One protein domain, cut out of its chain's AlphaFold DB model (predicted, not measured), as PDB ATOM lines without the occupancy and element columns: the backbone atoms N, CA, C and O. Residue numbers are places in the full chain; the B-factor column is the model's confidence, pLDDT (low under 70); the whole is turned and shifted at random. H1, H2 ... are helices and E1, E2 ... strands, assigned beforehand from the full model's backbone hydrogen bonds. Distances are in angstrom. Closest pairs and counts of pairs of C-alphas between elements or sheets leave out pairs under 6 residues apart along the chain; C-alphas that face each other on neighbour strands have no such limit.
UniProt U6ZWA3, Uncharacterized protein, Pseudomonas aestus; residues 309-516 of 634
ATOM      1  N   GLU A 309     141.643 149.612 135.065       88.12
ATOM      2  CA  GLU A 309     140.997 150.854 134.643       88.12
ATOM      3  C   GLU A 309     139.561 150.987 135.194       88.12
ATOM      4  O   GLU A 309     138.698 151.616 134.585       88.12
ATOM      5  N   SER A 310     139.258 150.378 136.343       84.69
ATOM      6  CA  SER A 310     137.935 150.510 136.969       84.69
ATOM      7  C   SER A 310     137.647 151.964 137.385       84.69
ATOM      8  O   SER A 310     138.553 152.730 137.729       84.69
ATOM      9  N   GLY A 311     136.377 152.371 137.323       83.06
ATOM     10  CA  GLY A 311     135.944 153.746 137.584       83.06
ATOM     11  C   GLY A 311     136.285 154.739 136.465       83.06
ATOM     12  O   GLY A 311     136.308 155.943 136.724       83.06
ATOM     13  N   SER A 312     136.599 154.264 135.257       86.94
ATOM     14  CA  SER A 312     136.927 155.108 134.099       86.94
ATOM     15  C   SER A 312     135.720 155.857 133.529       86.94
ATOM     16  O   SER A 312     134.562 155.502 133.776       86.94
ATOM     17  N   PHE A 313     136.015 156.882 132.729       88.94
ATOM     18  CA  PHE A 313     135.035 157.676 131.998       88.94
ATOM     19  C   PHE A 313     135.091 157.347 130.509       88.94
ATOM     20  O   PHE A 313     136.156 157.104 129.945       88.94
ATOM     21  N   ILE A 314     133.935 157.369 129.859       91.62
ATOM     22  CA  ILE A 314     133.807 157.259 128.407       91.62
ATOM     23  C   ILE A 314     132.748 158.250 127.941       91.62
ATOM     24  O   ILE A 314     131.736 158.413 128.621       91.62
ATOM     25  N   ASN A 315     132.955 158.938 126.822       91.81
ATOM     26  CA  ASN A 315     131.913 159.794 126.259       91.81
ATOM     27  C   ASN A 315     131.106 158.998 125.235       91.81
ATOM     28  O   ASN A 315     131.637 158.159 124.501       91.81
ATOM     29  N   VAL A 316     129.805 159.273 125.172       93.94
ATOM     30  CA  VAL A 316     129.000 158.861 124.022       93.94
ATOM     31  C   VAL A 316     129.607 159.475 122.759       93.94
ATOM     32  O   VAL A 316     130.027 160.630 122.771       93.94
ATOM     33  N   GLY A 317     129.687 158.678 121.695       85.31
ATOM     34  CA  GLY A 317     130.225 159.124 120.409       85.31
ATOM     35  C   GLY A 317     131.752 159.051 120.289       85.31
ATOM     36  O   GLY A 317     132.267 159.253 119.187       85.31
ATOM     37  N   ASP A 318     132.484 158.695 121.357       88.62
ATOM     38  CA  ASP A 318     133.940 158.526 121.278       88.62
ATOM     39  C   ASP A 318     134.304 157.485 120.191       88.62
ATOM     40  O   ASP A 318     133.811 156.348 120.208       88.62
ATOM     41  N   PRO A 319     135.177 157.834 119.221       84.69
ATOM     42  CA  PRO A 319     135.460 156.960 118.083       84.69
ATOM     43  C   PRO A 319     136.267 155.725 118.495       84.69
ATOM     44  O   PRO A 319     136.105 154.642 117.917       84.69
ATOM     45  N   GLN A 320     137.135 155.891 119.496       90.75
ATOM     46  CA  GLN A 320     137.987 154.841 120.030       90.75
ATOM     47  C   GLN A 320     137.314 154.178 121.233       90.75
ATOM     48  O   GLN A 320     136.875 154.880 122.142       90.75
ATOM     49  N   PRO A 321     137.233 152.838 121.264       93.81
ATOM     50  CA  PRO A 321     136.731 152.150 122.437       93.81
ATOM     51  C   PRO A 321     137.708 152.289 123.612       93.81
ATOM     52  O   PRO A 321     138.927 152.300 123.429       93.81
ATOM     53  N   LEU A 322     137.166 152.316 124.826       93.50
ATOM     54  CA  LEU A 322     137.947 152.163 126.046       93.50
ATOM     55  C   LEU A 322     138.299 150.684 126.222       93.50
ATOM     56  O   LEU A 322     137.402 149.842 126.269       93.50
ATOM     57  N   THR A 323     139.586 150.368 126.346       95.56
ATOM     58  CA  THR A 323     140.049 149.009 126.655       95.56
ATOM     59  C   THR A 323     140.334 148.879 128.142       95.56
ATOM     60  O   THR A 323     141.147 149.619 128.689       95.56
ATOM     61  N   LEU A 324     139.687 147.903 128.768       94.06
ATOM     62  CA  LEU A 324     139.888 147.529 130.158       94.06
ATOM     63  C   LEU A 324     140.725 146.255 130.217       94.06
ATOM     64  O   LEU A 324     140.476 145.305 129.469       94.06
ATOM     65  N   LYS A 325     141.688 146.228 131.132       92.69
ATOM     66  CA  LYS A 325     142.506 145.063 131.450       92.69
ATOM     67  C   LYS A 325     141.973 144.420 132.716       92.69
ATOM     68  O   LYS A 325     141.892 145.054 133.771       92.69
ATOM     69  N   ILE A 326     141.629 143.148 132.591       91.94
ATOM     70  CA  ILE A 326     141.100 142.327 133.666       91.94
ATOM     71  C   ILE A 326     142.167 141.331 134.053       91.94
ATOM     72  O   ILE A 326     142.562 140.478 133.267       91.94
ATOM     73  N   MET A 327     142.629 141.441 135.280       88.50
ATOM     74  CA  MET A 327     143.609 140.537 135.840       88.50
ATOM     75  C   MET A 327     142.864 139.402 136.511       88.50
ATOM     76  O   MET A 327     142.135 139.645 137.467       88.50
ATOM     77  N   VAL A 328     143.020 138.190 135.995       91.19
ATOM     78  CA  VAL A 328     142.303 136.999 136.441       91.19
ATOM     79  C   VAL A 328     143.279 136.104 137.186       91.19
ATOM     80  O   VAL A 328     144.381 135.835 136.701       91.19
ATOM     81  N   GLN A 329     142.873 135.608 138.350       89.88
ATOM     82  CA  GLN A 329     143.659 134.654 139.123       89.88
ATOM     83  C   GLN A 329     142.887 133.371 139.371       89.88
ATOM     84  O   GLN A 329     141.679 133.391 139.595       89.88
ATOM     85  N   CYS A 330     143.630 132.269 139.402       91.00
ATOM     86  CA  CYS A 330     143.189 130.982 139.912       91.00
ATOM     87  C   CYS A 330     144.051 130.628 141.125       91.00
ATOM     88  O   CYS A 330     145.276 130.540 141.020       91.00
ATOM     89  N   ASN A 331     143.425 130.467 142.291       89.25
ATOM     90  CA  ASN A 331     144.081 130.219 143.571       89.25
ATOM     91  C   ASN A 331     145.233 131.209 143.831       89.25
ATOM     92  O   ASN A 331     146.353 130.820 144.164       89.25
ATOM     93  N   GLY A 332     144.956 132.503 143.643       86.38
ATOM     94  CA  GLY A 332     145.892 133.590 143.942       86.38
ATOM     95  C   GLY A 332     147.099 133.715 143.009       86.38
ATOM     96  O   GLY A 332     147.981 134.530 143.273       86.38
ATOM     97  N   LYS A 333     147.152 132.925 141.930       87.06
ATOM     98  CA  LYS A 333     148.167 132.992 140.869       87.06
ATOM     99  C   LYS A 333     147.527 133.462 139.564       87.06
ATOM    100  O   LYS A 333     146.335 133.213 139.395       87.06
ATOM    101  N   PRO A 334     148.281 134.078 138.634       89.44
ATOM    102  CA  PRO A 334     147.779 134.372 137.293       89.44
ATOM    103  C   PRO A 334     147.023 133.184 136.688       89.44
ATOM    104  O   PRO A 334     147.503 132.048 136.731       89.44
ATOM    105  N   ALA A 335     145.820 133.434 136.175       92.00
ATOM    106  CA  ALA A 335     145.007 132.402 135.551       92.00
ATOM    107  C   ALA A 335     145.731 131.802 134.330       92.00
ATOM    108  O   ALA A 335     146.399 132.541 133.602       92.00
ATOM    109  N   PRO A 336     145.587 130.489 134.064       94.25
ATOM    110  CA  PRO A 336     146.166 129.870 132.876       94.25
ATOM    111  C   PRO A 336     145.743 130.588 131.593       94.25
ATOM    112  O   PRO A 336     144.605 131.055 131.496       94.25
ATOM    113  N   LYS A 337     146.631 130.629 130.596       96.19
ATOM    114  CA  LYS A 337     146.331 131.157 129.257       96.19
ATOM    115  C   LYS A 337     145.077 130.494 128.683       96.19
ATOM    116  O   LYS A 337     144.936 129.273 128.753       96.19
ATOM    117  N   GLY A 338     144.197 131.287 128.077       96.69
ATOM    118  CA  GLY A 338     142.956 130.798 127.477       96.69
ATOM    119  C   GLY A 338     141.845 130.528 128.496       96.69
ATOM    120  O   GLY A 338     140.849 129.891 128.154       96.69
ATOM    121  N   THR A 339     141.980 131.003 129.741       96.44
ATOM    122  CA  THR A 339     140.860 131.013 130.690       96.44
ATOM    123  C   THR A 339     139.787 131.941 130.133       96.44
ATOM    124  O   THR A 339     140.032 133.126 129.908       96.44
ATOM    125  N   ARG A 340     138.597 131.391 129.887       96.00
ATOM    126  CA  ARG A 340     137.491 132.095 129.236       96.00
ATOM    127  C   ARG A 340     136.599 132.775 130.264       96.00
ATOM    128  O   ARG A 340     136.119 132.125 131.193       96.00
ATOM    129  N   LEU A 341     136.310 134.052 130.035       95.06
ATOM    130  CA  LEU A 341     135.361 134.837 130.816       95.06
ATOM    131  C   LEU A 341     134.218 135.336 129.936       95.06
ATOM    132  O   LEU A 341     134.427 135.724 128.785       95.06
ATOM    133  N   ARG A 342     133.014 135.382 130.502       94.81
ATOM    134  CA  ARG A 342     131.879 136.122 129.946       94.81
ATOM    135  C   ARG A 342     131.791 137.486 130.613       94.81
ATOM    136  O   ARG A 342     131.970 137.595 131.822       94.81
ATOM    137  N   VAL A 343     131.475 138.508 129.830       96.06
ATOM    138  CA  VAL A 343     131.300 139.882 130.308       96.06
ATOM    139  C   VAL A 343     129.913 140.361 129.931       96.06
ATOM    140  O   VAL A 343     129.534 140.270 128.762       96.06
ATOM    141  N   ALA A 344     129.179 140.885 130.908       96.19
ATOM    142  CA  ALA A 344     127.870 141.484 130.696       96.19
ATOM    143  C   ALA A 344     127.769 142.841 131.400       96.19
ATOM    144  O   ALA A 344     128.417 143.082 132.421       96.19
ATOM    145  N   GLU A 345     126.957 143.729 130.836       96.94
ATOM    146  CA  GLU A 345     126.656 145.033 131.420       96.94
ATOM    147  C   GLU A 345     125.506 144.915 132.421       96.94
ATOM    148  O   GLU A 345     124.491 144.291 132.126       96.94
ATOM    149  N   TYR A 346     125.642 145.561 133.575       95.25
ATOM    150  CA  TYR A 346     124.582 145.746 134.557       95.25
ATOM    151  C   TYR A 346     124.412 147.224 134.888       95.25
ATOM    152  O   TYR A 346     125.375 147.981 134.930       95.25
ATOM    153  N   ASN A 347     123.181 147.616 135.183       93.50
ATOM    154  CA  ASN A 347     122.789 148.966 135.548       93.50
ATOM    155  C   ASN A 347     122.030 148.961 136.878       93.50
ATOM    156  O   ASN A 347     121.570 147.925 137.365       93.50
ATOM    157  N   ASN A 348     121.897 150.145 137.467       89.88
ATOM    158  CA  ASN A 348     121.094 150.376 138.655       89.88
ATOM    159  C   ASN A 348     119.902 151.264 138.280       89.88
ATOM    160  O   ASN A 348     120.083 152.266 137.593       89.88
ATOM    161  N   ALA A 349     118.693 150.906 138.716       89.31
ATOM    162  CA  ALA A 349     117.482 151.660 138.385       89.31
ATOM    163  C   ALA A 349     117.319 152.944 139.220       89.31
ATOM    164  O   ALA A 349     116.415 153.738 138.956       89.31
ATOM    165  N   PHE A 350     118.167 153.152 140.232       85.56
ATOM    166  CA  PHE A 350     117.994 154.159 141.272       85.56
ATOM    167  C   PHE A 350     119.198 155.104 141.335       85.56
ATOM    168  O   PHE A 350     120.349 154.676 141.363       85.56
ATOM    169  N   SER A 351     118.947 156.413 141.405       71.12
ATOM    170  CA  SER A 351     120.014 157.425 141.443       71.12
ATOM    171  C   SER A 351     120.547 157.765 142.844       71.12
ATOM    172  O   SER A 351     121.573 158.436 142.953       71.12
ATOM    173  N   ALA A 352     119.873 157.337 143.918       58.53
ATOM    174  CA  ALA A 352     120.102 157.855 145.276       58.53
ATOM    175  C   ALA A 352     120.303 156.785 146.369       58.53
ATOM    176  O   ALA A 352     120.402 157.128 147.550       58.53
ATOM    177  N   THR A 353     120.353 155.500 146.016       56.69
ATOM    178  CA  THR A 353     120.335 154.386 146.977       56.69
ATOM    179  C   THR A 353     121.386 153.325 146.645       56.69
ATOM    180  O   THR A 353     121.800 153.170 145.500       56.69
ATOM    181  N   THR A 354     121.859 152.604 147.666       54.75
ATOM    182  CA  THR A 354     122.646 151.377 147.478       54.75
ATOM    183  C   THR A 354     121.671 150.271 147.116       54.75
ATOM    184  O   THR A 354     121.007 149.725 147.995       54.75
ATOM    185  N   SER A 355     121.546 150.008 145.824       68.00
ATOM    186  CA  SER A 355     120.478 149.171 145.288       68.00
ATOM    187  C   SER A 355     121.018 148.031 144.449       68.00
ATOM    188  O   SER A 355     122.180 148.024 144.040       68.00
ATOM    189  N   ASN A 356     120.145 147.069 144.197       83.62
ATOM    190  CA  ASN A 356     120.421 145.918 143.364       83.62
ATOM    191  C   ASN A 356     120.780 146.299 141.922       83.62
ATOM    192  O   ASN A 356     120.412 147.362 141.416       83.62
ATOM    193  N   TYR A 357     121.475 145.386 141.252       89.75
ATOM    194  CA  TYR A 357     121.898 145.537 139.865       89.75
ATOM    195  C   TYR A 357     121.038 144.676 138.944       89.75
ATOM    196  O   TYR A 357     120.701 143.542 139.286       89.75
ATOM    197  N   TYR A 358     120.745 145.196 137.754       94.12
ATOM    198  CA  TYR A 358     119.929 144.550 136.726       94.12
ATOM    199  C   TYR A 358     120.676 144.566 135.397       94.12
ATOM    200  O   TYR A 358     121.364 145.532 135.081       94.12
ATOM    201  N   LEU A 359     120.563 143.493 134.629       96.50
ATOM    202  CA  LEU A 359     121.247 143.319 133.358       96.50
ATOM    203  C   LEU A 359     120.843 144.426 132.378       96.50
ATOM    204  O   LEU A 359     119.660 144.722 132.224       96.50
ATOM    205  N   GLY A 360     121.824 145.016 131.701       97.00
ATOM    206  CA  GLY A 360     121.595 145.979 130.632       97.00
ATOM    207  C   GLY A 360     120.941 145.309 129.426       97.00
ATOM    208  O   GLY A 360     121.436 144.297 128.925       97.00
ATOM    209  N   PHE A 361     119.833 145.872 128.943       96.94
ATOM    210  CA  PHE A 361     119.064 145.311 127.826       96.94
ATOM    211  C   PHE A 361     118.815 146.322 126.707       96.94
ATOM    212  O   PHE A 361     118.969 147.532 126.883       96.94
ATOM    213  N   THR A 362     118.449 145.821 125.526       95.50
ATOM    214  CA  THR A 362     118.313 146.628 124.303       95.50
ATOM    215  C   THR A 362     116.882 146.756 123.791       95.50
ATOM    216  O   THR A 362     116.607 147.677 123.025       95.50
ATOM    217  N   ASN A 363     115.959 145.878 124.193       94.69
ATOM    218  CA  ASN A 363     114.568 145.921 123.741       94.69
ATOM    219  C   ASN A 363     113.663 146.730 124.686       94.69
ATOM    220  O   ASN A 363     113.733 146.609 125.905       94.69
ATOM    221  N   ASP A 364     112.759 147.522 124.104       92.00
ATOM    222  CA  ASP A 364     111.894 148.466 124.830       92.00
ATOM    223  C   ASP A 364     110.741 147.809 125.593       92.00
ATOM    224  O   ASP A 364     110.090 148.446 126.420       92.00
ATOM    225  N   GLU A 365     110.441 146.546 125.306       90.06
ATOM    226  CA  GLU A 365     109.276 145.843 125.847       90.06
ATOM    227  C   GLU A 365     109.472 145.358 127.288       90.06
ATOM    228  O   GLU A 365     108.481 145.091 127.963       90.06
ATOM    229  N   VAL A 366     110.713 145.316 127.784       94.88
ATOM    230  CA  VAL A 366     111.045 144.825 129.130       94.88
ATOM    231  C   VAL A 366     110.367 145.683 130.203       94.88
ATOM    232  O   VAL A 366     110.670 146.867 130.356       94.88
ATOM    233  N   ASP A 367     109.449 145.076 130.958       95.06
ATOM    234  CA  ASP A 367     108.799 145.693 132.114       95.06
ATOM    235  C   ASP A 367     108.468 144.648 133.181       95.06
ATOM    236  O   ASP A 367     107.659 143.756 132.965       95.06
ATOM    237  N   PHE A 368     109.097 144.746 134.342       94.31
ATOM    238  CA  PHE A 368     108.969 143.783 135.432       94.31
ATOM    239  C   PHE A 368     108.653 144.518 136.733       94.31
ATOM    240  O   PHE A 368     108.907 145.718 136.845       94.31
ATOM    241  N   THR A 369     108.129 143.813 137.736       93.44
ATOM    242  CA  THR A 369     107.993 144.373 139.088       93.44
ATOM    243  C   THR A 369     109.377 144.729 139.616       93.44
ATOM    244  O   THR A 369     110.183 143.832 139.845       93.44
ATOM    245  N   LEU A 370     109.649 146.019 139.798       91.62
ATOM    246  CA  LEU A 370     110.915 146.534 140.315       91.62
ATOM    247  C   LEU A 370     110.870 146.670 141.842       91.62
ATOM    248  O   LEU A 370     111.853 146.382 142.520       91.62
ATOM    249  N   ILE A 371     109.726 147.101 142.379       90.31
ATOM    250  CA  ILE A 371     109.529 147.359 143.809       90.31
ATOM    251  C   ILE A 371     108.228 146.692 144.252       90.31
ATOM    252  O   ILE A 371     107.198 146.824 143.590       90.31
ATOM    253  N   ASN A 372     108.273 146.015 145.392       89.12
ATOM    254  CA  ASN A 372     107.088 145.620 146.142       89.12
ATOM    255  C   ASN A 372     106.774 146.751 147.135       89.12
ATOM    256  O   ASN A 372     107.499 146.921 148.122       89.12
ATOM    257  N   ASP A 373     105.753 147.556 146.834       88.62
ATOM    258  CA  ASP A 373     105.320 148.699 147.648       88.62
ATOM    259  C   ASP A 373     104.330 148.251 148.728       88.62
ATOM    260  O   ASP A 373     103.421 147.462 148.466       88.62
ATOM    261  N   TYR A 374     104.482 148.784 149.934       87.94
ATOM    262  CA  TYR A 374     103.567 148.596 151.055       87.94
ATOM    263  C   TYR A 374     102.981 149.966 151.415       87.94
ATOM    264  O   TYR A 374     103.565 150.701 152.209       87.94
ATOM    265  N   PRO A 375     101.835 150.361 150.826       86.31
ATOM    266  CA  PRO A 375     101.318 151.723 150.957       86.31
ATOM    267  C   PRO A 375     101.038 152.165 152.399       86.31
ATOM    268  O   PRO A 375     101.147 153.354 152.699       86.31
ATOM    269  N   GLU A 376     100.680 151.224 153.275       86.06
ATOM    270  CA  GLU A 376     100.395 151.478 154.693       86.06
ATOM    271  C   GLU A 376     101.666 151.740 155.515       86.06
ATOM    272  O   GLU A 376     101.621 152.480 156.496       86.06
ATOM    273  N   ASP A 377     102.807 151.194 155.086       82.12
ATOM    274  CA  ASP A 377     104.121 151.415 155.690       82.12
ATOM    275  C   ASP A 377     105.221 151.290 154.628       82.12
ATOM    276  O   ASP A 377     105.843 150.242 154.444       82.12
ATOM    277  N   ARG A 378     105.504 152.396 153.930       79.38
ATOM    278  CA  ARG A 378     106.530 152.429 152.873       79.38
ATOM    279  C   ARG A 378     107.950 152.168 153.384       79.38
ATOM    280  O   ARG A 378     108.857 151.981 152.574       79.38
ATOM    281  N   GLY A 379     108.166 152.146 154.703       73.75
ATOM    282  CA  GLY A 379     109.420 151.688 155.302       73.75
ATOM    283  C   GLY A 379     109.678 150.193 155.089       73.75
ATOM    284  O   GLY A 379     110.819 149.760 155.218       73.75
ATOM    285  N   GLN A 380     108.646 149.427 154.722       76.25
ATOM    286  CA  GLN A 380     108.706 147.993 154.427       76.25
ATOM    287  C   GLN A 380     108.978 147.699 152.945       76.25
ATOM    288  O   GLN A 380     109.048 146.534 152.558       76.25
ATOM    289  N   ASN A 381     109.094 148.725 152.093       81.19
ATOM    290  CA  ASN A 381     109.288 148.532 150.657       81.19
ATOM    291  C   ASN A 381     110.529 147.688 150.373       81.19
ATOM    292  O   ASN A 381     111.599 147.906 150.939       81.19
ATOM    293  N   THR A 382     110.385 146.738 149.452       80.50
ATOM    294  CA  THR A 382     111.490 145.865 149.042       80.50
ATOM    295  C   THR A 382     111.710 145.951 147.546       80.50
ATOM    296  O   THR A 382     110.762 145.997 146.763       80.50
ATOM    297  N   GLU A 383     112.975 145.957 147.145       84.06
ATOM    298  CA  GLU A 383     113.345 145.752 145.749       84.06
ATOM    299  C   GLU A 383     113.053 144.300 145.345       84.06
ATOM    300  O   GLU A 383     113.158 143.377 146.159       84.06
ATOM    301  N   ASN A 384     112.693 144.091 144.080       87.44
ATOM    302  CA  ASN A 384     112.477 142.767 143.514       87.44
ATOM    303  C   ASN A 384     113.633 142.384 142.575       87.44
ATOM    304  O   ASN A 384     114.008 143.167 141.709       87.44
ATOM    305  N   LEU A 385     114.161 141.165 142.718       89.00
ATOM    306  CA  LEU A 385     115.278 140.617 141.936       89.00
ATOM    307  C   LEU A 385     114.799 139.514 140.969       89.00
ATOM    308  O   LEU A 385     115.075 138.335 141.223       89.00
ATOM    309  N   PRO A 386     114.069 139.844 139.884       91.19
ATOM    310  CA  PRO A 386     113.617 138.843 138.922       91.19
ATOM    311  C   PRO A 386     114.801 138.102 138.292       91.19
ATOM    312  O   PRO A 386     115.894 138.636 138.147       91.19
ATOM    313  N   GLN A 387     114.592 136.848 137.914       93.56
ATOM    314  CA  GLN A 387     115.645 135.999 137.364       93.56
ATOM    315  C   GLN A 387     115.225 135.429 136.013       93.56
ATOM    316  O   GLN A 387     114.043 135.426 135.674       93.56
ATOM    317  N   PHE A 388     116.186 134.940 135.232       93.69
ATOM    318  CA  PHE A 388     115.865 134.148 134.048       93.69
ATOM    319  C   PHE A 388     115.301 132.782 134.439       93.69
ATOM    320  O   PHE A 388     115.615 132.254 135.510       93.69
ATOM    321  N   VAL A 389     114.524 132.176 133.541       86.69
ATOM    322  CA  VAL A 389     114.036 130.798 133.706       86.69
ATOM    323  C   VAL A 389     115.212 129.859 134.031       86.69
ATOM    324  O   VAL A 389     116.263 129.926 133.394       86.69
ATOM    325  N   ASN A 390     115.041 128.982 135.027       78.62
ATOM    326  CA  ASN A 390     116.055 128.040 135.542       78.62
ATOM    327  C   ASN A 390     117.291 128.670 136.217       78.62
ATOM    328  O   ASN A 390     118.272 127.968 136.475       78.62
ATOM    329  N   SER A 391     117.269 129.967 136.528       80.88
ATOM    330  CA  SER A 391     118.311 130.590 137.351       80.88
ATOM    331  C   SER A 391     118.076 130.337 138.841       80.88
ATOM    332  O   SER A 391     116.975 130.003 139.278       80.88
ATOM    333  N   ARG A 392     119.127 130.493 139.650       73.88
ATOM    334  CA  ARG A 392     118.999 130.404 141.110       73.88
ATOM    335  C   ARG A 392     118.163 131.574 141.625       73.88
ATOM    336  O   ARG A 392     118.325 132.698 141.163       73.88
ATOM    337  N   VAL A 393     117.303 131.305 142.604       69.69
ATOM    338  CA  VAL A 393     116.538 132.352 143.290       69.69
ATOM    339  C   VAL A 393     117.497 133.216 144.102       69.69
ATOM    340  O   VAL A 393     118.251 132.697 144.928       69.69
ATOM    341  N   THR A 394     117.437 134.527 143.891       71.50
ATOM    342  CA  THR A 394     118.216 135.505 144.653       71.50
ATOM    343  C   THR A 394     117.413 135.969 145.863       71.50
ATOM    344  O   THR A 394     116.210 136.215 145.768       71.50
ATOM    345  N   ALA A 395     118.058 136.058 147.026       67.94
ATOM    346  CA  ALA A 395     117.406 136.546 148.233       67.94
ATOM    347  C   ALA A 395     117.230 138.071 148.176       67.94
ATOM    348  O   ALA A 395     118.172 138.799 147.866       67.94
ATOM    349  N   ASN A 396     116.036 138.549 148.531       64.00
ATOM    350  CA  ASN A 396     115.768 139.973 148.721       64.00
ATOM    351  C   ASN A 396     116.002 140.360 150.183       64.00
ATOM    352  O   ASN A 396     115.649 139.614 151.105       64.00
ATOM    353  N   PHE A 397     116.538 141.559 150.384       66.75
ATOM    354  CA  PHE A 397     116.717 142.156 151.701       66.75
ATOM    355  C   PHE A 397     115.905 143.444 151.802       66.75
ATOM    356  O   PHE A 397     115.796 144.202 150.839       66.75
ATOM    357  N   LEU A 398     115.347 143.681 152.982       63.00
ATOM    358  CA  LEU A 398     114.762 144.946 153.385       63.00
ATOM    359  C   LEU A 398     115.874 145.854 153.914       63.00
ATOM    360  O   LEU A 398     116.633 145.456 154.799       63.00
ATOM    361  N   THR A 399     115.953 147.074 153.392       62.81
ATOM    362  CA  THR A 399     116.849 148.126 153.885       62.81
ATOM    363  C   THR A 399     116.076 149.095 154.771       62.81
ATOM    364  O   THR A 399     115.114 149.711 154.316       62.81
ATOM    365  N   VAL A 400     116.521 149.306 156.010       61.03
ATOM    366  CA  VAL A 400     116.021 150.408 156.846       61.03
ATOM    367  C   VAL A 400     116.878 151.640 156.570       61.03
ATOM    368  O   VAL A 400     118.037 151.701 156.984       61.03
ATOM    369  N   GLY A 401     116.305 152.608 155.851       58.84
ATOM    370  CA  GLY A 401     116.994 153.808 155.371       58.84
ATOM    371  C   GLY A 401     117.914 153.557 154.166       58.84
ATOM    372  O   GLY A 401     118.062 152.434 153.696       58.84
ATOM    373  N   SER A 402     118.519 154.622 153.632       57.53
ATOM    374  CA  SER A 402     119.385 154.560 152.447       57.53
ATOM    375  C   SER A 402     120.510 155.595 152.495       57.53
ATOM    376  O   SER A 402     120.441 156.587 153.232       57.53
ATOM    377  N   GLY A 403     121.582 155.353 151.730       62.06
ATOM    378  CA  GLY A 403     122.761 156.218 151.715       62.06
ATOM    379  C   GLY A 403     123.295 156.445 153.133       62.06
ATOM    380  O   GLY A 403     123.535 155.494 153.871       62.06
ATOM    381  N   ARG A 404     123.416 157.712 153.555       55.56
ATOM    382  CA  ARG A 404     123.879 158.089 154.909       55.56
ATOM    383  C   ARG A 404     122.969 157.622 156.051       55.56
ATOM    384  O   ARG A 404     123.396 157.669 157.198       55.56
ATOM    385  N   ARG A 405     121.732 157.210 155.760       54.62
ATOM    386  CA  ARG A 405     120.737 156.760 156.746       54.62
ATOM    387  C   ARG A 405     120.515 155.248 156.734       54.62
ATOM    388  O   ARG A 405     119.559 154.803 157.355       54.62
ATOM    389  N   LEU A 406     121.337 154.470 156.027       62.56
ATOM    390  CA  LEU A 406     121.253 153.010 156.084       62.56
ATOM    391  C   LEU A 406     121.554 152.540 157.516       62.56
ATOM    392  O   LEU A 406     122.649 152.773 158.018       62.56
ATOM    393  N   GLN A 407     120.579 151.905 158.165       58.84
ATOM    394  CA  GLN A 407     120.639 151.495 159.573       58.84
ATOM    395  C   GLN A 407     120.496 149.985 159.765       58.84
ATOM    396  O   GLN A 407     121.019 149.446 160.736       58.84
ATOM    397  N   ALA A 408     119.812 149.281 158.860       60.59
ATOM    398  CA  ALA A 408     119.674 147.832 158.949       60.59
ATOM    399  C   ALA A 408     119.433 147.177 157.587       60.59
ATOM    400  O   ALA A 408     118.892 147.792 156.669       60.59
ATOM    401  N   LEU A 409     119.806 145.897 157.517       64.19
ATOM    402  CA  LEU A 409     119.439 144.956 156.466       64.19
ATOM    403  C   LEU A 409     118.755 143.760 157.138       64.19
ATOM    404  O   LEU A 409     119.330 143.168 158.056       64.19
ATOM    405  N   SER A 410     117.548 143.403 156.710       62.38
ATOM    406  CA  SER A 410     116.816 142.231 157.210       62.38
ATOM    407  C   SER A 410     116.229 141.413 156.063       62.38
ATOM    408  O   SER A 410     116.122 141.883 154.934       62.38
ATOM    409  N   LYS A 411     115.874 140.150 156.320       62.41
ATOM    410  CA  LYS A 411     115.106 139.361 155.347       62.41
ATOM    411  C   LYS A 411     113.677 139.895 155.292       62.41
ATOM    412  O   LYS A 411     113.104 140.209 156.330       62.41
ATOM    413  N   ALA A 412     113.118 139.979 154.090       59.19
ATOM    414  CA  ALA A 412     111.747 140.434 153.901       59.19
ATOM    415  C   ALA A 412     110.731 139.387 154.395       59.19
ATOM    416  O   ALA A 412     110.836 138.207 154.043       59.19
ATOM    417  N   GLU A 413     109.726 139.816 155.162       58.94
ATOM    418  CA  GLU A 413     108.527 139.013 155.419       58.94
ATOM    419  C   GLU A 413     107.529 139.158 154.261       58.94
ATOM    420  O   GLU A 413     107.432 140.203 153.619       58.94
ATOM    421  N   LYS A 414     106.778 138.089 153.967       56.06
ATOM    422  CA  LYS A 414     105.786 138.078 152.885       56.06
ATOM    423  C   LYS A 414     104.466 138.684 153.364       56.06
ATOM    424  O   LYS A 414     103.556 137.951 153.743       56.06
ATOM    425  N   GLN A 415     104.357 140.006 153.335       64.56
ATOM    426  CA  GLN A 415     103.063 140.689 153.393       64.56
ATOM    427  C   GLN A 415     102.511 140.911 151.974       64.56
ATOM    428  O   GLN A 415     103.235 140.793 150.983       64.56
ATOM    429  N   ALA A 416     101.213 141.201 151.858       76.31
ATOM    430  CA  ALA A 416     100.621 141.586 150.579       76.31
ATOM    431  C   ALA A 416     101.167 142.962 150.158       76.31
ATOM    432  O   ALA A 416     101.087 143.914 150.928       76.31
ATOM    433  N   SER A 417     101.723 143.057 148.950       85.19
ATOM    434  CA  SER A 417     102.320 144.281 148.402       85.19
ATOM    435  C   SER A 417     101.633 144.708 147.107       85.19
ATOM    436  O   SER A 417     100.973 143.911 146.436       85.19
ATOM    437  N   VAL A 418     101.802 145.979 146.752       91.69
ATOM    438  CA  VAL A 418     101.408 146.550 145.465       91.69
ATOM    439  C   VAL A 418     102.654 146.623 144.573       91.69
ATOM    440  O   VAL A 418     103.616 147.303 144.926       91.69
ATOM    441  N   PRO A 419     102.694 145.933 143.421       93.00
ATOM    442  CA  PRO A 419     103.867 145.960 142.556       93.00
ATOM    443  C   PRO A 419     103.995 147.309 141.837       93.00
ATOM    444  O   PRO A 419     103.055 147.772 141.190       93.00
ATOM    445  N   ILE A 420     105.185 147.909 141.885       93.06
ATOM    446  CA  ILE A 420     105.579 149.025 141.017       93.06
ATOM    447  C   ILE A 420     106.483 148.461 139.922       93.06
ATOM    448  O   ILE A 420     107.533 147.878 140.210       93.06
ATOM    449  N   THR A 421     106.080 148.626 138.661       95.12
ATOM    450  CA  THR A 421     106.858 148.134 137.517       95.12
ATOM    451  C   THR A 421     108.013 149.068 137.165       95.12
ATOM    452  O   THR A 421     107.993 150.260 137.486       95.12
ATOM    453  N   TYR A 422     109.031 148.539 136.489       94.62
ATOM    454  CA  TYR A 422     110.180 149.307 136.015       94.62
ATOM    455  C   TYR A 422     109.758 150.495 135.133       94.62
ATOM    456  O   TYR A 422     110.201 151.618 135.369       94.62
ATOM    457  N   LYS A 423     108.848 150.299 134.170       94.69
ATOM    458  CA  LYS A 423     108.361 151.391 133.311       94.69
ATOM    459  C   LYS A 423     107.550 152.429 134.070       94.69
ATOM    460  O   LYS A 423     107.675 153.615 133.777       94.69
ATOM    461  N   ALA A 424     106.751 152.013 135.052       94.62
ATOM    462  CA  ALA A 424     106.047 152.955 135.916       94.62
ATOM    463  C   ALA A 424     107.035 153.795 136.748       94.62
ATOM    464  O   ALA A 424     106.841 155.000 136.923       94.62
ATOM    465  N   PHE A 425     108.121 153.175 137.220       92.38
ATOM    466  CA  PHE A 425     109.161 153.855 137.985       92.38
ATOM    467  C   PHE A 425     110.017 154.797 137.131       92.38
ATOM    468  O   PHE A 425     110.377 155.865 137.610       92.38
ATOM    469  N   LEU A 426     110.286 154.471 135.861       91.81
ATOM    470  CA  LEU A 426     111.082 155.301 134.942       91.81
ATOM    471  C   LEU A 426     110.596 156.753 134.801       91.81
ATOM    472  O   LEU A 426     111.389 157.628 134.467       91.81
ATOM    473  N   GLY A 427     109.314 157.024 135.060       88.88
ATOM    474  CA  GLY A 427     108.771 158.386 135.067       88.88
ATOM    475  C   GLY A 427     109.162 159.228 136.290       88.88
ATOM    476  O   GLY A 427     108.813 160.406 136.345       88.88
ATOM    477  N   GLN A 428     109.842 158.651 137.285       88.94
ATOM    478  CA  GLN A 428     110.208 159.335 138.526       88.94
ATOM    479  C   GLN A 428     111.550 160.079 138.406       88.94
ATOM    480  O   GLN A 428     112.473 159.577 137.766       88.94
ATOM    481  N   PRO A 429     111.737 161.223 139.097       83.44
ATOM    482  CA  PRO A 429     112.993 161.986 139.050       83.44
ATOM    483  C   PRO A 429     114.238 161.227 139.531       83.44
ATOM    484  O   PRO A 429     115.360 161.603 139.202       83.44
ATOM    485  N   SER A 430     114.055 160.188 140.347       82.19
ATOM    486  CA  SER A 430     115.136 159.351 140.876       82.19
ATOM    487  C   SER A 430     115.413 158.097 140.043       82.19
ATOM    488  O   SER A 430     116.251 157.286 140.441       82.19
ATOM    489  N   ALA A 431     114.686 157.896 138.944       88.50
ATOM    490  CA  ALA A 431     114.815 156.708 138.121       88.50
ATOM    491  C   ALA A 431     115.943 156.847 137.100       88.50
ATOM    492  O   ALA A 431     116.148 157.901 136.498       88.50
ATOM    493  N   LEU A 432     116.658 155.748 136.893       90.38
ATOM    494  CA  LEU A 432     117.677 155.606 135.867       90.38
ATOM    495  C   LEU A 432     117.265 154.506 134.890       90.38
ATOM    496  O   LEU A 432     116.694 153.483 135.271       90.38
ATOM    497  N   SER A 433     117.565 154.731 133.613       92.94
ATOM    498  CA  SER A 433     117.351 153.733 132.570       92.94
ATOM    499  C   SER A 433     118.262 152.527 132.788       92.94
ATOM    500  O   SER A 433     119.466 152.680 132.967       92.94
ATOM    501  N   LEU A 434     117.688 151.328 132.704       95.12
ATOM    502  CA  LEU A 434     118.408 150.055 132.672       95.12
ATOM    503  C   LEU A 434     118.834 149.643 131.254       95.12
ATOM    504  O   LEU A 434     119.437 148.583 131.081       95.12
ATOM    505  N   LYS A 435     118.526 150.451 130.230       96.19
ATOM    506  CA  LYS A 435     119.001 150.186 128.867       96.19
ATOM    507  C   LYS A 435     120.526 150.146 128.823       96.19
ATOM    508  O   LYS A 435     121.183 150.913 129.522       96.19
ATOM    509  N   ALA A 436     121.058 149.294 127.951       96.75
ATOM    510  CA  ALA A 436     122.493 149.193 127.731       96.75
ATOM    511  C   ALA A 436     123.100 150.561 127.363       96.75
ATOM    512  O   ALA A 436     122.679 151.213 126.404       96.75
ATOM    513  N   CYS A 437     124.091 150.978 128.141       96.62
ATOM    514  CA  CYS A 437     124.874 152.194 127.959       96.62
ATOM    515  C   CYS A 437     126.152 151.922 127.158       96.62
ATOM    516  O   CYS A 437     126.748 152.853 126.603       96.62
ATOM    517  N   LEU A 438     126.569 150.654 127.080       97.38
ATOM    518  CA  LEU A 438     127.794 150.221 126.429       97.38
ATOM    519  C   LEU A 438     127.512 149.303 125.242       97.38
ATOM    520  O   LEU A 438     126.642 148.435 125.254       97.38
ATOM    521  N   GLN A 439     128.350 149.436 124.222       97.12
ATOM    522  CA  GLN A 439     128.545 148.406 123.215       97.12
ATOM    523  C   GLN A 439     129.832 147.644 123.532       97.12
ATOM    524  O   GLN A 439     130.924 148.216 123.502       97.12
ATOM    525  N   LEU A 440     129.710 146.342 123.797       97.50
ATOM    526  CA  LEU A 440     130.858 145.453 123.977       97.50
ATOM    527  C   LEU A 440     131.455 145.097 122.608       97.50
ATOM    528  O   LEU A 440     130.755 144.560 121.744       97.50
ATOM    529  N   VAL A 441     132.744 145.367 122.393       96.19
ATOM    530  CA  VAL A 441     133.436 144.952 121.165       96.19
ATOM    531  C   VAL A 441     133.504 143.424 121.133       96.19
ATOM    532  O   VAL A 441     133.980 142.798 122.077       96.19
ATOM    533  N   GLY A 442     132.991 142.816 120.059       94.69
ATOM    534  CA  GLY A 442     132.847 141.357 119.958       94.69
ATOM    535  C   GLY A 442     131.666 140.774 120.747       94.69
ATOM    536  O   GLY A 442     131.530 139.551 120.815       94.69
ATOM    537  N   GLY A 443     130.806 141.623 121.321       96.38
ATOM    538  CA  GLY A 443     129.604 141.205 122.040       96.38
ATOM    539  C   GLY A 443     128.635 140.420 121.158       96.38
ATOM    540  O   GLY A 443     128.345 140.809 120.026       96.38
ATOM    541  N   GLN A 444     128.141 139.306 121.688       96.69
ATOM    542  CA  GLN A 444     127.188 138.421 121.034       96.69
ATOM    543  C   GLN A 444     125.781 138.682 121.577       96.69
ATOM    544  O   GLN A 444     125.600 138.659 122.801       96.69
ATOM    545  N   PRO A 445     124.776 138.894 120.709       97.06
ATOM    546  CA  PRO A 445     123.402 139.086 121.149       97.06
ATOM    547  C   PRO A 445     122.873 137.817 121.821       97.06
ATOM    548  O   PRO A 445     123.111 136.703 121.358       97.06
ATOM    549  N   GLN A 446     122.148 138.002 122.916       96.38
ATOM    550  CA  GLN A 446     121.462 136.967 123.674       96.38
ATOM    551  C   GLN A 446     119.987 137.340 123.809       96.38
ATOM    552  O   GLN A 446     119.634 138.522 123.809       96.38
ATOM    553  N   GLN A 447     119.140 136.326 123.955       96.12
ATOM    554  CA  GLN A 447     117.727 136.489 124.264       96.12
ATOM    555  C   GLN A 447     117.319 135.410 125.259       96.12
ATOM    556  O   GLN A 447     117.419 134.221 124.953       96.12
ATOM    557  N   THR A 448     116.849 135.830 126.432       95.25
ATOM    558  CA  THR A 448     116.486 134.904 127.513       95.25
ATOM    559  C   THR A 448     115.174 135.347 128.171       95.25
ATOM    560  O   THR A 448     115.018 136.541 128.453       95.25
ATOM    561  N   PRO A 449     114.217 134.429 128.416       94.62
ATOM    562  CA  PRO A 449     112.958 134.756 129.078       94.62
ATOM    563  C   PRO A 449     113.135 134.964 130.589       94.62
ATOM    564  O   PRO A 449     113.864 134.216 131.251       94.62
ATOM    565  N   LEU A 450     112.430 135.953 131.141       93.38
ATOM    566  CA  LEU A 450     112.304 136.154 132.588       93.38
ATOM    567  C   LEU A 450     111.339 135.133 133.194       93.38
ATOM    568  O   LEU A 450     110.236 134.930 132.681       93.38
ATOM    569  N   ASP A 451     111.740 134.536 134.314       89.19
ATOM    570  CA  ASP A 451     110.944 133.549 135.035       89.19
ATOM    571  C   ASP A 451     109.609 134.133 135.514       89.19
ATOM    572  O   ASP A 451     109.519 135.293 135.921       89.19
ATOM    573  N   GLY A 452     108.548 133.329 135.431       83.38
ATOM    574  CA  GLY A 452     107.192 133.751 135.787       83.38
ATOM    575  C   GLY A 452     106.592 134.855 134.902       83.38
ATOM    576  O   GLY A 452     105.595 135.459 135.299       83.38
ATOM    577  N   SER A 453     107.157 135.135 133.719       83.38
ATOM    578  CA  SER A 453     106.653 136.159 132.791       83.38
ATOM    579  C   SER A 453     106.741 135.725 131.320       83.38
ATOM    580  O   SER A 453     107.458 134.790 130.978       83.38
ATOM    581  N   ASN A 454     106.052 136.445 130.427       85.25
ATOM    582  CA  ASN A 454     106.176 136.273 128.969       85.25
ATOM    583  C   ASN A 454     107.224 137.217 128.345       85.25
ATOM    584  O   ASN A 454     107.200 137.465 127.140       85.25
ATOM    585  N   ILE A 455     108.106 137.801 129.160       92.75
ATOM    586  CA  ILE A 455     109.041 138.844 128.732       92.75
ATOM    587  C   ILE A 455     110.359 138.203 128.317       92.75
ATOM    588  O   ILE A 455     111.014 137.538 129.119       92.75
ATOM    589  N   ASN A 456     110.777 138.467 127.082       94.94
ATOM    590  CA  ASN A 456     112.118 138.152 126.604       94.94
ATOM    591  C   ASN A 456     113.027 139.370 126.760       94.94
ATOM    592  O   ASN A 456     112.680 140.473 126.334       94.94
ATOM    593  N   VAL A 457     114.203 139.168 127.347       97.31
ATOM    594  CA  VAL A 457     115.213 140.215 127.518       97.31
ATOM    595  C   VAL A 457     116.297 140.016 126.470       97.31
ATOM    596  O   VAL A 457     116.924 138.956 126.429       97.31
ATOM    597  N   ASN A 458     116.535 141.041 125.652       97.88
ATOM    598  CA  ASN A 458     117.625 141.067 124.684       97.88
ATOM    599  C   ASN A 458     118.822 141.807 125.286       97.88
ATOM    600  O   ASN A 458     118.694 142.958 125.702       97.88
ATOM    601  N   TYR A 459     119.988 141.170 125.306       97.31
ATOM    602  CA  TYR A 459     121.214 141.720 125.893       97.31
ATOM    603  C   TYR A 459     122.449 141.271 125.104       97.31
ATOM    604  O   TYR A 459     122.336 140.497 124.154       97.31
ATOM    605  N   SER A 460     123.630 141.778 125.458       97.38
ATOM    606  CA  SER A 460     124.893 141.423 124.803       97.38
ATOM    607  C   SER A 460     125.882 140.855 125.812       97.38
ATOM    608  O   SER A 460     126.006 141.373 126.921       97.38
ATOM    609  N   VAL A 461     126.587 139.793 125.421       97.12
ATOM    610  CA  VAL A 461     127.655 139.178 126.217       97.12
ATOM    611  C   VAL A 461     128.913 139.087 125.373       97.12
ATOM    612  O   VAL A 461     128.884 138.533 124.276       97.12
ATOM    613  N   ALA A 462     130.031 139.591 125.883       97.06
ATOM    614  CA  ALA A 462     131.334 139.360 125.269       97.06
ATOM    615  C   ALA A 462     132.009 138.141 125.896       97.06
ATOM    616  O   ALA A 462     131.875 137.888 127.093       97.06
ATOM    617  N   LEU A 463     132.750 137.397 125.081       96.56
ATOM    618  CA  LEU A 463     133.613 136.314 125.528       96.56
ATOM    619  C   LEU A 463     135.061 136.766 125.348       96.56
ATOM    620  O   LEU A 463     135.453 137.126 124.241       96.56
ATOM    621  N   ILE A 464     135.833 136.735 126.428       96.81
ATOM    622  CA  ILE A 464     137.237 137.151 126.445       96.81
ATOM    623  C   ILE A 464     138.108 136.048 127.041       96.81
ATOM    624  O   ILE A 464     137.614 135.180 127.761       96.81
ATOM    625  N   GLU A 465     139.401 136.088 126.743       97.31
ATOM    626  CA  GLU A 465     140.370 135.080 127.169       97.31
ATOM    627  C   GLU A 465     141.599 135.729 127.796       97.31
ATOM    628  O   GLU A 465     142.000 136.828 127.405       97.31
ATOM    629  N   THR A 466     142.185 135.046 128.774       96.12
ATOM    630  CA  THR A 466     143.438 135.464 129.405       96.12
ATOM    631  C   THR A 466     144.651 135.152 128.535       96.12
ATOM    632  O   THR A 466     144.732 134.107 127.882       96.12
ATOM    633  N   ASP A 467     145.635 136.043 128.576       94.75
ATOM    634  CA  ASP A 467     146.975 135.810 128.050       94.75
ATOM    635  C   ASP A 467     147.842 134.956 129.002       94.75
ATOM    636  O   ASP A 467     147.369 134.399 129.996       94.75
ATOM    637  N   ASP A 468     149.139 134.845 128.694       90.88
ATOM    638  CA  ASP A 468     150.108 134.074 129.486       90.88
ATOM    639  C   ASP A 468     150.405 134.690 130.870       90.88
ATOM    640  O   ASP A 468     151.086 134.068 131.683       90.88
ATOM    641  N   GLN A 469     149.925 135.906 131.141       88.19
ATOM    642  CA  GLN A 469     150.042 136.607 132.424       88.19
ATOM    643  C   GLN A 469     148.711 136.625 133.190       88.19
ATOM    644  O   GLN A 469     148.576 137.342 134.184       88.19
ATOM    645  N   GLY A 470     147.715 135.852 132.743       90.44
ATOM    646  CA  GLY A 470     146.388 135.841 133.349       90.44
ATOM    647  C   GLY A 470     145.603 137.131 133.101       90.44
ATOM    648  O   GLY A 470     144.660 137.409 133.838       90.44
ATOM    649  N   VAL A 471     145.973 137.938 132.101       92.38
ATOM    650  CA  VAL A 471     145.289 139.196 131.780       92.38
ATOM    651  C   VAL A 471     144.355 138.987 130.595       92.38
ATOM    652  O   VAL A 471     144.783 138.605 129.511       92.38
ATOM    653  N   ALA A 472     143.068 139.259 130.790       95.06
ATOM    654  CA  ALA A 472     142.079 139.359 129.724       95.06
ATOM    655  C   ALA A 472     141.814 140.832 129.378       95.06
ATOM    656  O   ALA A 472     142.048 141.730 130.190       95.06
ATOM    657  N   GLN A 473     141.316 141.101 128.171       96.88
ATOM    658  CA  GLN A 473     140.989 142.456 127.724       96.88
ATOM    659  C   GLN A 473     139.578 142.515 127.152       96.88
ATOM    660  O   GLN A 473     139.172 141.629 126.402       96.88
ATOM    661  N   ILE A 474     138.851 143.583 127.476       96.94
ATOM    662  CA  ILE A 474     137.584 143.935 126.832       96.94
ATOM    663  C   ILE A 474     137.642 145.384 126.376       96.94
ATOM    664  O   ILE A 474     138.076 146.262 127.119       96.94
ATOM    665  N   SER A 475     137.177 145.636 125.158       97.56
ATOM    666  CA  SER A 475     136.994 146.987 124.640       97.56
ATOM    667  C   SER A 475     135.506 147.330 124.629       97.56
ATOM    668  O   SER A 475     134.680 146.508 124.224       97.56
ATOM    669  N   VAL A 476     135.153 148.539 125.065       97.31
ATOM    670  CA  VAL A 476     133.764 149.017 125.148       97.31
ATOM    671  C   VAL A 476     133.605 150.402 124.528       97.31
ATOM    672  O   VAL A 476     134.528 151.214 124.565       97.31
ATOM    673  N   LYS A 477     132.428 150.683 123.960       97.00
ATOM    674  CA  LYS A 477     132.045 152.009 123.449       97.00
ATOM    675  C   LYS A 477     130.835 152.552 124.197       97.00
ATOM    676  O   LYS A 477     129.914 151.790 124.473       97.00
ATOM    677  N   GLY A 478     130.817 153.852 124.479       95.88
ATOM    678  CA  GLY A 478     129.656 154.530 125.051       95.88
ATOM    679  C   GLY A 478     128.608 154.784 123.971       95.88
ATOM    680  O   GLY A 478     128.897 155.465 122.988       95.88
ATOM    681  N   ILE A 479     127.405 154.237 124.144       95.25
ATOM    682  CA  ILE A 479     126.282 154.408 123.204       95.25
ATOM    683  C   ILE A 479     125.108 155.178 123.812       95.25
ATOM    684  O   ILE A 479     124.320 155.765 123.076       95.25
ATOM    685  N   ALA A 480     124.998 155.203 125.141       94.62
ATOM    686  CA  ALA A 480     124.023 156.010 125.863       94.62
ATOM    687  C   ALA A 480     124.603 156.440 127.220       94.62
ATOM    688  O   ALA A 480     125.388 155.692 127.803       94.62
ATOM    689  N   PRO A 481     124.251 157.633 127.729       93.50
ATOM    690  CA  PRO A 481     124.748 158.097 129.017       93.50
ATOM    691  C   PRO A 481     124.195 157.255 130.168       93.50
ATOM    692  O   PRO A 481     123.028 156.864 130.154       93.50
ATOM    693  N   GLY A 482     125.012 157.042 131.197       91.31
ATOM    694  CA  GLY A 482     124.619 156.258 132.363       91.31
ATOM    695  C   GLY A 482     125.788 155.848 133.252       91.31
ATOM    696  O   GLY A 482     126.924 156.303 133.084       91.31
ATOM    697  N   PHE A 483     125.490 154.967 134.207       90.56
ATOM    698  CA  PHE A 483     126.437 154.458 135.205       90.56
ATOM    699  C   PHE A 483     126.542 152.922 135.146       90.56
ATOM    700  O   PHE A 483     126.242 152.257 136.142       90.56
ATOM    701  N   PRO A 484     126.899 152.344 133.985       93.69
ATOM    702  CA  PRO A 484     126.987 150.902 133.838       93.69
ATOM    703  C   PRO A 484     128.128 150.313 134.663       93.69
ATOM    704  O   PRO A 484     129.199 150.901 134.823       93.69
ATOM    705  N   THR A 485     127.922 149.085 135.107       93.38
ATOM    706  CA  THR A 485     128.928 148.242 135.742       93.38
ATOM    707  C   THR A 485     129.081 146.980 134.913       93.38
ATOM    708  O   THR A 485     128.119 146.242 134.709       93.38
ATOM    709  N   LEU A 486     130.293 146.693 134.440       95.19
ATOM    710  CA  LEU A 486     130.574 145.389 133.845       95.19
ATOM    711  C   LEU A 486     130.736 144.354 134.950       95.19
ATOM    712  O   LEU A 486     131.471 144.597 135.909       95.19
ATOM    713  N   ARG A 487     130.092 143.199 134.784       93.44
ATOM    714  CA  ARG A 487     130.294 142.014 135.619       93.44
ATOM    715  C   ARG A 487     130.931 140.899 134.800       93.44
ATOM    716  O   ARG A 487     130.554 140.682 133.644       93.44
ATOM    717  N   PHE A 488     131.890 140.207 135.406       92.44
ATOM    718  CA  PHE A 488     132.646 139.127 134.773       92.44
ATOM    719  C   PHE A 488     132.278 137.785 135.401       92.44
ATOM    720  O   PHE A 488     132.177 137.674 136.619       92.44
ATOM    721  N   PHE A 489     132.113 136.775 134.556       90.88
ATOM    722  CA  PHE A 489     131.742 135.412 134.926       90.88
ATOM    723  C   PHE A 489     132.740 134.437 134.320       90.88
ATOM    724  O   PHE A 489     133.270 134.699 133.234       90.88
ATOM    725  N   LEU A 490     132.944 133.285 134.951       90.50
ATOM    726  CA  LEU A 490     133.589 132.174 134.250       90.50
ATOM    727  C   LEU A 490     132.694 131.715 133.091       90.50
ATOM    728  O   LEU A 490     131.474 131.876 133.116       90.50
ATOM    729  N   ALA A 491     133.289 131.189 132.020       86.56
ATOM    730  CA  ALA A 491     132.537 130.895 130.799       86.56
ATOM    731  C   ALA A 491     131.427 129.840 130.954       86.56
ATOM    732  O   ALA A 491     130.531 129.781 130.114       86.56
ATOM    733  N   ASP A 492     131.478 129.008 131.984       84.56
ATOM    734  CA  ASP A 492     130.466 128.014 132.339       84.56
ATOM    735  C   ASP A 492     129.375 128.562 133.273       84.56
ATOM    736  O   ASP A 492     128.294 127.976 133.366       84.56
ATOM    737  N   GLU A 493     129.596 129.717 133.897       86.94
ATOM    738  CA  GLU A 493     128.615 130.351 134.769       86.94
ATOM    739  C   GLU A 493     127.504 131.049 133.959       86.94
ATOM    740  O   GLU A 493     127.760 131.696 132.926       86.94
ATOM    741  N   PRO A 494     126.233 130.914 134.384       88.00
ATOM    742  CA  PRO A 494     125.124 131.602 133.745       88.00
ATOM    743  C   PRO A 494     125.128 133.093 134.100       88.00
ATOM    744  O   PRO A 494     125.358 133.482 135.244       88.00
ATOM    745  N   VAL A 495     124.792 133.926 133.117       91.25
ATOM    746  CA  VAL A 495     124.550 135.358 133.324       91.25
ATOM    747  C   VAL A 495     123.183 135.509 133.995       91.25
ATOM    748  O   VAL A 495     122.167 135.150 133.405       91.25
ATOM    749  N   ALA A 496     123.154 136.017 135.225       92.19
ATOM    750  CA  ALA A 496     121.912 136.278 135.957       92.19
ATOM    751  C   ALA A 496     121.237 137.568 135.465       92.19
ATOM    752  O   ALA A 496     121.922 138.505 135.057       92.19
ATOM    753  N   PHE A 497     119.909 137.672 135.545       94.75
ATOM    754  CA  PHE A 497     119.241 138.924 135.170       94.75
ATOM    755  C   PHE A 497     119.465 140.033 136.204       94.75
ATOM    756  O   PHE A 497     119.690 141.179 135.836       94.75
ATOM    757  N   SER A 498     119.449 139.714 137.495       92.38
ATOM    758  CA  SER A 498     119.712 140.694 138.550       92.38
ATOM    759  C   SER A 498     120.446 140.067 139.727       92.38
ATOM    760  O   SER A 498     120.341 138.861 139.949       92.38
ATOM    761  N   PHE A 499     121.166 140.871 140.506       87.62
ATOM    762  CA  PHE A 499     121.878 140.404 141.698       87.62
ATOM    763  C   PHE A 499     121.890 141.448 142.812       87.62
ATOM    764  O   PHE A 499     121.660 142.640 142.573       87.62
ATOM    765  N   ASN A 500     122.130 140.983 144.039       81.88
ATOM    766  CA  ASN A 500     122.102 141.843 145.206       81.88
ATOM    767  C   ASN A 500     123.404 142.640 145.361       81.88
ATOM    768  O   ASN A 500     124.492 142.134 145.096       81.88
ATOM    769  N   VAL A 501     123.315 143.875 145.861       75.50
ATOM    770  CA  VAL A 501     124.504 144.701 146.148       75.50
ATOM    771  C   VAL A 501     125.464 144.054 147.158       75.50
ATOM    772  O   VAL A 501     126.658 144.323 147.126       75.50
ATOM    773  N   ASN A 502     124.987 143.168 148.032       72.38
ATOM    774  CA  ASN A 502     125.841 142.445 148.975       72.38
ATOM    775  C   ASN A 502     126.606 141.291 148.305       72.38
ATOM    776  O   ASN A 502     127.699 140.959 148.759       72.38
ATOM    777  N   ASP A 503     126.087 140.734 147.204       73.56
ATOM    778  CA  ASP A 503     126.806 139.745 146.384       73.56
ATOM    779  C   ASP A 503     127.940 140.423 145.590       73.56
ATOM    780  O   ASP A 503     128.999 139.836 145.361       73.56
ATOM    781  N   ALA A 504     127.759 141.714 145.279       68.62
ATOM    782  CA  ALA A 504     128.722 142.560 144.577       68.62
ATOM    783  C   ALA A 504     130.084 142.669 145.293       68.62
ATOM    784  O   ALA A 504     131.094 142.983 144.669       68.62
ATOM    785  N   TYR A 505     130.113 142.441 146.611       68.50
ATOM    786  CA  TYR A 505     131.277 142.671 147.471       68.50
ATOM    787  C   TYR A 505     132.501 141.812 147.106       68.50
ATOM    788  O   TYR A 505     133.640 142.255 147.276       68.50
ATOM    789  N   THR A 506     132.271 140.596 146.604       67.62
ATOM    790  CA  THR A 506     133.318 139.666 146.133       67.62
ATOM    791  C   THR A 506     133.243 139.386 144.632       67.62
ATOM    792  O   THR A 506     134.047 138.606 144.115       67.62
ATOM    793  N   ASP A 507     132.265 139.980 143.943       71.31
ATOM    794  CA  ASP A 507     132.090 139.858 142.499       71.31
ATOM    795  C   ASP A 507     133.160 140.642 141.732       71.31
ATOM    796  O   ASP A 507     133.769 141.598 142.215       71.31
ATOM    797  N   PHE A 508     133.341 140.261 140.471       80.38
ATOM    798  CA  PHE A 508     134.230 140.957 139.551       80.38
ATOM    799  C   PHE A 508     133.458 142.090 138.896       80.38
ATOM    800  O   PHE A 508     132.634 141.841 138.015       80.38
ATOM    801  N   LEU A 509     133.711 143.324 139.335       87.00
ATOM    802  CA  LEU A 509     132.973 144.496 138.877       87.00
ATOM    803  C   LEU A 509     133.898 145.597 138.359       87.00
ATOM    804  O   LEU A 509     134.929 145.918 138.953       87.00
ATOM    805  N   ALA A 510     133.484 146.223 137.261       90.81
ATOM    806  CA  ALA A 510     134.092 147.438 136.739       90.81
ATOM    807  C   ALA A 510     133.010 148.500 136.512       90.81
ATOM    808  O   ALA A 510     132.397 148.514 135.442       90.81
ATOM    809  N   PRO A 511     132.740 149.371 137.503       90.06
ATOM    810  CA  PRO A 511     131.927 150.558 137.286       90.06
ATOM    811  C   PRO A 511     132.575 151.472 136.244       90.06
ATOM    812  O   PRO A 511     133.782 151.729 136.281       90.06
ATOM    813  N   ILE A 512     131.757 151.984 135.331       91.69
ATOM    814  CA  ILE A 512     132.136 152.899 134.254       91.69
ATOM    815  C   ILE A 512     131.134 154.051 134.251       91.69
ATOM    816  O   ILE A 512     129.947 153.875 134.530       91.69
ATOM    817  N   ARG A 513     131.601 155.258 133.939       91.12
ATOM    818  CA  ARG A 513     130.732 156.426 133.765       91.12
ATOM    819  C   ARG A 513     130.660 156.787 132.292       91.12
ATOM    820  O   ARG A 513     131.673 157.174 131.713       91.12
ATOM    821  N   VAL A 514     129.470 156.674 131.705       93.81
ATOM    822  CA  VAL A 514     129.225 157.066 130.314       93.81
ATOM    823  C   VAL A 514     128.651 158.478 130.297       93.81
ATOM    824  O   VAL A 514     127.524 158.709 130.736       93.81
ATOM    825  N   LEU A 515     129.447 159.435 129.829       92.88
ATOM    826  CA  LEU A 515     129.096 160.849 129.785       92.88
ATOM    827  C   LEU A 515     128.299 161.171 128.513       92.88
ATOM    828  O   LEU A 515     128.640 160.665 127.444       92.88
ATOM    829  N   PRO A 516     127.249 162.007 128.608       92.88
ATOM    830  CA  PRO A 516     126.387 162.323 127.474       92.88
ATOM    831  C   PRO A 516     127.113 163.115 126.389       92.88
ATOM    832  O   PRO A 516     128.038 163.875 126.661       92.88
TER     833      PRO A 516
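Overview. This is residues 309 to 516 of the 634 residues of an uncharacterized protein of Pseudomonas aestus (UniProt U6ZWA3). Two sheets sit partly face to face as a loose sandwich, a strongly twisted one of six strands, E3, E4, E10, E11, E13 and E14, and a smaller one of E2, E12 and E9, with the short pair E1 and E15 beside the end of E12. At the other end of the longest axis lies a looser region made of the pair E5 and E8, the short helix H1, the hairpin E6 and E7 and a long unnamed stretch, residues 374 to 396. The printed part has 208 residues with 15 named strands and one named helix, in the order E1 to E8, H1, E9 to E15; the six-stranded sheet is branched, its neighbours antiparallel, the sheet E2, E12, E9 runs in that order and is antiparallel, E1 and E15 are parallel, and the pairs E5 with E8 and E6 with E7 are antiparallel. The class is mostly strand, though under half of the residues are in named elements; the whole is compact, with a radius of gyration of the C-alphas of 17.7 A and spans of 58 by 39 by 37 A.

Along the chain. E1, residues 313 to 315, begins at C-alpha 313 at (135.035, 157.676, 131.998). E2 is residues 322 to 330, 25.9 A long, E3 residues 340 to 347, 23.3 A, and E4 residues 357 to 359. E5, residues 369 to 373, is followed by E6, residues 397 to 400, E7, residues 408 to 411, and E8, residues 418 to 421. H1 is residues 422 to 426, and E9 residues 438 to 440. E10 is residues 444 to 449, 16.8 A, and E11, the longest strand, residues 456 to 465, 28.4 A, from C-alpha 456 at (112.118, 138.152, 126.604). E12 is residues 471 to 478, 22.9 A, E13 residues 485 to 490, 16.8 A, and E14 residues 509 to 511. E15, residues 513 to 515, ends at C-alpha 515 at (129.096, 160.849, 129.785).

Arrangement. In the branched sheet E3 has three neighbours: E4, beside residues 345 to 347, and E11, beside residues 340 to 344, lie on one side of it, and E13 on the other side. N 343 and O 462 of E3 and E11 are 2.8 A apart, N 342 and O 489 of E3 and E13 2.8 A, and N 347 and O 358 of the hairpin E3 and E4 2.8 A, each within hydrogen-bond range. The hairpin E10 and E11 has N 446 and O 459 at 2.8 A, and the hairpin E13 and E14 has N 510 and O 486 at 2.9 A. In the smaller sheet N 324 and O 474 of E2 and E12 are 2.8 A apart, and N 439 and O 477 of E9 and E12 2.8 A. Between the sheets, the closest C-alphas of E11 and E12 are those of Glu 465 and Ala 472, 5.3 A apart, while E3 and E12 are only just apart, with 8.2 A between their closest C-alphas. E14 runs on into E15 at 27 degrees; in the pair E1 and E15, N 515 and O 314 are 2.8 A apart. N 373 and O 418 of E5 and E8 are 2.9 A apart, and N 398 and O 410 of the hairpin E6 and E7 2.8 A. H1 is on neither the branched sheet nor the sheet E2, E12, E9; its closest C-alpha pair with E5 is Tyr 422 and Leu 370, 5.2 A. In H1 every O i to N i+4 pair is within hydrogen-bond range.

Size, cuts and confidence. The two C-alphas farthest apart are those of Glu 376 and Asp 468, 58.4 A. The printed part, residues 309 to 516, has no cut. The long links are E5 to E6, H1 to E9 and E13 to E14. The mean pLDDT of the printed part is 86.7, and 29 residues are under 70: 352 to 355, 393, 395 to 415 and 504 to 506.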